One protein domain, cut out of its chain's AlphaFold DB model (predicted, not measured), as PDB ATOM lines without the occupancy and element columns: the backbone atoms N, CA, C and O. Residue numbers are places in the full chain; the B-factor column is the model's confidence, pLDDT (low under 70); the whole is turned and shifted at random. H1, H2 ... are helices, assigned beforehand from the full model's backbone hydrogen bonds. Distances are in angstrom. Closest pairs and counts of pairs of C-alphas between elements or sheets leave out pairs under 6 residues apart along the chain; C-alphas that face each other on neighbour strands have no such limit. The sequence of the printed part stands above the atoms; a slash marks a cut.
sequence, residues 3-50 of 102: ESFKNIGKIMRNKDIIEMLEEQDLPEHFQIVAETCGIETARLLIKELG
ATOM      1  N   GLU A   3     -27.207  27.517 -18.884       49.47
ATOM      2  CA  GLU A   3     -26.082  26.568 -18.978       49.47
ATOM      3  C   GLU A   3     -25.659  25.967 -17.634       49.47
ATOM      4  O   GLU A   3     -25.134  24.853 -17.595       49.47
ATOM      5  N   SER A   4     -25.947  26.651 -16.522       49.56
ATOM      6  CA  SER A   4     -25.610  26.172 -15.180       49.56
ATOM      7  C   SER A   4     -26.418  24.933 -14.785       49.56
ATOM      8  O   SER A   4     -25.916  24.119 -14.017       49.56
ATOM      9  N   PHE A   5     -27.621  24.743 -15.345       53.19
ATOM     10  CA  PHE A   5     -28.493  23.604 -15.035       53.19
ATOM     11  C   PHE A   5     -28.162  22.350 -15.850       53.19
ATOM     12  O   PHE A   5     -28.270  21.236 -15.340       53.19
ATOM     13  N   LYS A   6     -27.665  22.508 -17.086       48.66
ATOM     14  CA  LYS A   6     -27.236  21.375 -17.930       48.66
ATOM     15  C   LYS A   6     -26.011  20.641 -17.372       48.66
ATOM     16  O   LYS A   6     -25.838  19.458 -17.642       48.66
ATOM     17  N   ASN A   7     -25.190  21.316 -16.562       46.81
ATOM     18  CA  ASN A   7     -24.013  20.727 -15.914       46.81
ATOM     19  C   ASN A   7     -24.302  20.050 -14.558       46.81
ATOM     20  O   ASN A   7     -23.414  19.390 -14.017       46.81
ATOM     21  N   ILE A   8     -25.527  20.151 -14.024       52.03
ATOM     22  CA  ILE A   8     -25.901  19.535 -12.736       52.03
ATOM     23  C   ILE A   8     -25.929  18.004 -12.842       52.03
ATOM     24  O   ILE A   8     -25.556  17.315 -11.897       52.03
ATOM     25  N   GLY A   9     -26.249  17.453 -14.020       48.66
ATOM     26  CA  GLY A   9     -26.309  16.002 -14.236       48.66
ATOM     27  C   GLY A   9     -24.970  15.264 -14.086       48.66
ATOM     28  O   GLY A   9     -24.962  14.042 -13.985       48.66
ATOM     29  N   LYS A  10     -23.828  15.970 -14.062       49.75
ATOM     30  CA  LYS A  10     -22.489  15.352 -14.003       49.75
ATOM     31  C   LYS A  10     -21.815  15.449 -12.626       49.75
ATOM     32  O   LYS A  10     -20.779  14.819 -12.417       49.75
ATOM     33  N   ILE A  11     -22.381  16.210 -11.684       45.94
ATOM     34  CA  ILE A  11     -21.776  16.506 -10.374       45.94
ATOM     35  C   ILE A  11     -22.761  16.151  -9.254       45.94
ATOM     36  O   ILE A  11     -23.249  17.020  -8.542       45.94
ATOM     37  N   MET A  12     -23.054  14.867  -9.054       49.09
ATOM     38  CA  MET A  12     -23.605  14.425  -7.771       49.09
ATOM     39  C   MET A  12     -23.209  12.978  -7.485       49.09
ATOM     40  O   MET A  12     -23.798  12.026  -7.967       49.09
ATOM     41  N   ARG A  13     -22.135  12.821  -6.707       47.19
ATOM     42  CA  ARG A  13     -21.716  11.556  -6.082       47.19
ATOM     43  C   ARG A  13     -21.846  11.641  -4.555       47.19
ATOM     44  O   ARG A  13     -20.973  11.178  -3.832       47.19
ATOM     45  N   ASN A  14     -22.894  12.289  -4.044       52.12
ATOM     46  CA  ASN A  14     -23.035  12.529  -2.606       52.12
ATOM     47  C   ASN A  14     -24.517  12.606  -2.216       52.12
ATOM     48  O   ASN A  14     -25.042  13.704  -2.124       52.12
ATOM     49  N   LYS A  15     -25.173  11.439  -2.076       54.41
ATOM     50  CA  LYS A  15     -26.643  11.253  -2.042       54.41
ATOM     51  C   LYS A  15     -27.327  11.965  -3.213       54.41
ATOM     52  O   LYS A  15     -27.412  13.185  -3.237       54.41
ATOM     53  N   ASP A  16     -27.776  11.201  -4.208       75.12
ATOM     54  CA  ASP A  16     -28.536  11.764  -5.327       75.12
ATOM     55  C   ASP A  16     -29.624  12.691  -4.765       75.12
ATOM     56  O   ASP A  16     -30.426  12.252  -3.951       75.12
ATOM     57  N   ILE A  17     -29.647  13.969  -5.156       84.00
ATOM     58  CA  ILE A  17     -30.696  14.926  -4.739       84.00
ATOM     59  C   ILE A  17     -32.104  14.376  -5.005       84.00
ATOM     60  O   ILE A  17     -33.056  14.715  -4.317       84.00
ATOM     61  N   ILE A  18     -32.208  13.466  -5.975       86.38
ATOM     62  CA  ILE A  18     -33.400  12.692  -6.313       86.38
ATOM     63  C   ILE A  18     -33.922  11.900  -5.100       86.38
ATOM     64  O   ILE A  18     -35.129  11.808  -4.921       86.38
ATOM     65  N   GLU A  19     -33.050  11.396  -4.225       89.31
ATOM     66  CA  GLU A  19     -33.416  10.696  -2.980       89.31
ATOM     67  C   GLU A  19     -34.140  11.601  -1.975       89.31
ATOM     68  O   GLU A  19     -34.801  11.111  -1.064       89.31
ATOM     69  N   MET A  20     -34.016  12.921  -2.123       89.75
ATOM     70  CA  MET A  20     -34.716  13.899  -1.291       89.75
ATOM     71  C   MET A  20     -36.056  14.335  -1.885       89.75
ATOM     72  O   MET A  20     -36.763  15.077  -1.218       89.75
ATOM     73  N   LEU A  21     -36.403  13.905  -3.107       91.12
ATOM     74  CA  LEU A  21     -37.681  14.270  -3.722       91.12
ATOM     75  C   LEU A  21     -38.840  13.750  -2.881       91.12
ATOM     76  O   LEU A  21     -38.898  12.555  -2.571       91.12
ATOM     77  N   GLU A  22     -39.776  14.638  -2.588       93.69
ATOM     78  CA  GLU A  22     -41.077  14.318  -2.023       93.69
ATOM     79  C   GLU A  22     -42.160  14.436  -3.107       93.69
ATOM     80  O   GLU A  22     -41.912  14.897  -4.224       93.69
ATOM     81  N   GLU A  23     -43.372  13.965  -2.816       92.62
ATOM     82  CA  GLU A  23     -44.457  13.891  -3.806       92.62
ATOM     83  C   GLU A  23     -44.790  15.265  -4.400       92.62
ATOM     84  O   GLU A  23     -44.955  15.395  -5.611       92.62
ATOM     85  N   GLN A  24     -44.801  16.309  -3.568       93.25
ATOM     86  CA  GLN A  24     -45.086  17.680  -3.991       93.25
ATOM     87  C   GLN A  24     -44.025  18.284  -4.922       93.25
ATOM     88  O   GLN A  24     -44.318  19.256  -5.616       93.25
ATOM     89  N   ASP A  25     -42.811  17.724  -4.946       92.81
ATOM     90  CA  ASP A  25     -41.740  18.172  -5.841       92.81
ATOM     91  C   ASP A  25     -41.905  17.595  -7.256       92.81
ATOM     92  O   ASP A  25     -41.258  18.046  -8.207       92.81
ATOM     93  N   LEU A  26     -42.764  16.582  -7.413       92.06
ATOM     94  CA  LEU A  26     -43.034  15.952  -8.695       92.06
ATOM     95  C   LEU A  26     -44.029  16.780  -9.517       92.06
ATOM     96  O   LEU A  26     -44.971  17.358  -8.965       92.06
ATOM     97  N   PRO A  27     -43.900  16.786 -10.856       90.56
ATOM     98  CA  PRO A  27     -44.940  17.318 -11.728       90.56
ATOM     99  C   PRO A  27     -46.289  16.638 -11.466       90.56
ATOM    100  O   PRO A  27     -46.336  15.419 -11.345       90.56
ATOM    101  N   GLU A  28     -47.385  17.400 -11.469       91.31
ATOM    102  CA  GLU A  28     -48.746  16.916 -11.150       91.31
ATOM    103  C   GLU A  28     -49.127  15.625 -11.905       91.31
ATOM    104  O   GLU A  28     -49.578  14.648 -11.318       91.31
ATOM    105  N   HIS A  29     -48.845  15.557 -13.208       89.06
ATOM    106  CA  HIS A  29     -49.136  14.374 -14.031       89.06
ATOM    107  C   HIS A  29     -48.280  13.141 -13.692       89.06
ATOM    108  O   HIS A  29     -48.600  12.034 -14.119       89.06
ATOM    109  N   PHE A  30     -47.175  13.329 -12.973       91.88
ATOM    110  CA  PHE A  30     -46.278  12.270 -12.527       91.88
ATOM    111  C   PHE A  30     -46.483  11.911 -11.046       91.88
ATOM    112  O   PHE A  30     -46.114  10.806 -10.647       91.88
ATOM    113  N   GLN A  31     -47.133  12.774 -10.253       94.50
ATOM    114  CA  GLN A  31     -47.487  12.507  -8.850       94.50
ATOM    115  C   GLN A  31     -48.283  11.209  -8.691       94.50
ATOM    116  O   GLN A  31     -48.006  10.442  -7.774       94.50
ATOM    117  N   ILE A  32     -49.145  10.877  -9.660       94.56
ATOM    118  CA  ILE A  32     -49.891   9.608  -9.699       94.56
ATOM    119  C   ILE A  32     -48.999   8.372  -9.513       94.56
ATOM    120  O   ILE A  32     -49.427   7.374  -8.934       94.56
ATOM    121  N   VAL A  33     -47.753   8.415  -9.993       94.94
ATOM    122  CA  VAL A  33     -46.807   7.307  -9.838       94.94
ATOM    123  C   VAL A  33     -46.358   7.181  -8.389       94.94
ATOM    124  O   VAL A  33     -46.293   6.065  -7.882       94.94
ATOM    125  N   ALA A  34     -46.077   8.293  -7.713       96.31
ATOM    126  CA  ALA A  34     -45.720   8.266  -6.301       96.31
ATOM    127  C   ALA A  34     -46.922   7.869  -5.431       96.31
ATOM    128  O   ALA A  34     -46.789   6.978  -4.598       96.31
ATOM    129  N   GLU A  35     -48.108   8.412  -5.712       96.12
ATOM    130  CA  GLU A  35     -49.346   8.075  -4.999       96.12
ATOM    131  C   GLU A  35     -49.726   6.591  -5.149       96.12
ATOM    132  O   GLU A  35     -50.165   5.947  -4.198       96.12
ATOM    133  N   THR A  36     -49.556   6.024  -6.351       95.88
ATOM    134  CA  THR A  36     -49.990   4.649  -6.657       95.88
ATOM    135  C   THR A  36     -48.912   3.604  -6.356       95.88
ATOM    136  O   THR A  36     -49.224   2.501  -5.909       95.88
ATOM    137  N   CYS A  37     -47.642   3.919  -6.627       95.88
ATOM    138  CA  CYS A  37     -46.520   2.972  -6.594       95.88
ATOM    139  C   CYS A  37     -45.447   3.322  -5.547       95.88
ATOM    140  O   CYS A  37     -44.470   2.579  -5.413       95.88
ATOM    141  N   GLY A  38     -45.598   4.435  -4.828       96.31
ATOM    142  CA  GLY A  38     -44.643   4.954  -3.849       96.31
ATOM    143  C   GLY A  38     -43.577   5.878  -4.448       96.31
ATOM    144  O   GLY A  38     -43.122   5.690  -5.580       96.31
ATOM    145  N   ILE A  39     -43.128   6.852  -3.646       95.38
ATOM    146  CA  ILE A  39     -42.111   7.847  -4.026       95.38
ATOM    147  C   ILE A  39     -40.799   7.216  -4.518       95.38
ATOM    148  O   ILE A  39     -40.201   7.705  -5.474       95.38
ATOM    149  N   GLU A  40     -40.390   6.074  -3.958       95.44
ATOM    150  CA  GLU A  40     -39.185   5.351  -4.393       95.44
ATOM    151  C   GLU A  40     -39.266   4.916  -5.864       95.44
ATOM    152  O   GLU A  40     -38.289   5.012  -6.609       95.44
ATOM    153  N   THR A  41     -40.452   4.493  -6.317       95.56
ATOM    154  CA  THR A  41     -40.679   4.122  -7.720       95.56
ATOM    155  C   THR A  41     -40.566   5.347  -8.625       95.56
ATOM    156  O   THR A  41     -39.943   5.275  -9.683       95.56
ATOM    157  N   ALA A  42     -41.121   6.487  -8.206       94.88
ATOM    158  CA  ALA A  42     -41.015   7.736  -8.954       94.88
ATOM    159  C   ALA A  42     -39.550   8.192  -9.094       94.88
ATOM    160  O   ALA A  42     -39.111   8.517 -10.200       94.88
ATOM    161  N   ARG A  43     -38.764   8.129  -8.010       94.25
ATOM    162  CA  ARG A  43     -37.321   8.431  -8.013       94.25
ATOM    163  C   ARG A  43     -36.538   7.523  -8.955       94.25
ATOM    164  O   ARG A  43     -35.744   8.018  -9.754       94.25
ATOM    165  N   LEU A  44     -36.798   6.215  -8.910       94.00
ATOM    166  CA  LEU A  44     -36.162   5.246  -9.804       94.00
ATOM    167  C   LEU A  44     -36.446   5.568 -11.275       94.00
ATOM    168  O   LEU A  44     -35.533   5.582 -12.095       94.00
ATOM    169  N   LEU A  45     -37.701   5.863 -11.614       93.50
ATOM    170  CA  LEU A  45     -38.082   6.194 -12.987       93.50
ATOM    171  C   LEU A  45     -37.447   7.505 -13.458       93.50
ATOM    172  O   LEU A  45     -36.992   7.571 -14.594       93.50
ATOM    173  N   ILE A  46     -37.357   8.526 -12.603       91.62
ATOM    174  CA  ILE A  46     -36.651   9.773 -12.934       91.62
ATOM    175  C   ILE A  46     -35.161   9.504 -13.170       91.62
ATOM    176  O   ILE A  46     -34.587  10.027 -14.123       91.62
ATOM    177  N   LYS A  47     -34.537   8.680 -12.323       90.50
ATOM    178  CA  LYS A  47     -33.109   8.361 -12.400       90.50
ATOM    179  C   LYS A  47     -32.748   7.561 -13.650       90.50
ATOM    180  O   LYS A  47     -31.764   7.880 -14.310       90.50
ATOM    181  N   GLU A  48     -33.541   6.547 -13.978       91.44
ATOM    182  CA  GLU A  48     -33.231   5.607 -15.060       91.44
ATOM    183  C   GLU A  48     -33.842   6.020 -16.408       91.44
ATOM    184  O   GLU A  48     -33.281   5.724 -17.460       91.44
ATOM    185  N   LEU A  49     -34.995   6.700 -16.395       92.00
ATOM    186  CA  LEU A  49     -35.794   7.028 -17.586       92.00
ATOM    187  C   LEU A  49     -36.048   8.539 -17.739       92.00
ATOM    188  O   LEU A  49     -36.861   8.958 -18.566       92.00
ATOM    189  N   GLY A  50     -35.371   9.384 -16.962       88.75
ATOM    190  CA  GLY A  50     -35.479  10.835 -17.080       88.75
ATOM    191  C   GLY A  50     -35.092  11.330 -18.478       88.75
ATOM    192  O   GLY A  50     -34.036  10.989 -19.008       88.75
TER     193      GLY A  50
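What this domain is: This is residues 3 to 50 of the 102 residues of the protein "Mor domain-containing protein" of Ignavibacteria bacterium (UniProt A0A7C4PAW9). From residue 3, a free arm, residues 3 to 15 with short H1 at its start, sticks out from a small body in which H3 and H4 pack at a steep angle and short H2 packs on H4. The 48 printed residues have four named helices, H1 to H4 in order, and no named strand: all helix. The whole is only just loose, close to compact, with a radius of gyration of the C-alphas of 11.6 A, and spans 32 by 21 by 18 A.

How they stand to each other: H1, residues 3 to 6, touches no helix. H2, residues 17 to 20, touches H4, residues 39 to 49; look at their closest C-alphas, Ile 18 and Arg 43, 6.0 A apart. H3, residues 28 to 37, touches H4 at a steep tilt of 63 degrees, opposite ways; their closest C-alphas, Ala 34 and Ala 42, are 5.4 A apart. Every O i to N i+4 pair is within hydrogen-bond range in H4, 3 of 6 in H3; H1 and H2 are too short for such a pair.

Where its parts are: Find C-alpha 3 at (-26.082, 26.568, -18.978), where H1 begins. H1 and H2 each measure 5.4 A. H3 runs 14.8 A from C-alpha 28, and H4 15.0 A to C-alpha 49 at (-35.794, 7.028, -17.586).

The domain as a whole: The farthest C-alphas, Glu 3 and Thr 36, are 34.7 A apart. The printed part has no cut, and no link is long. Residues 3 to 15 have pLDDT under 70.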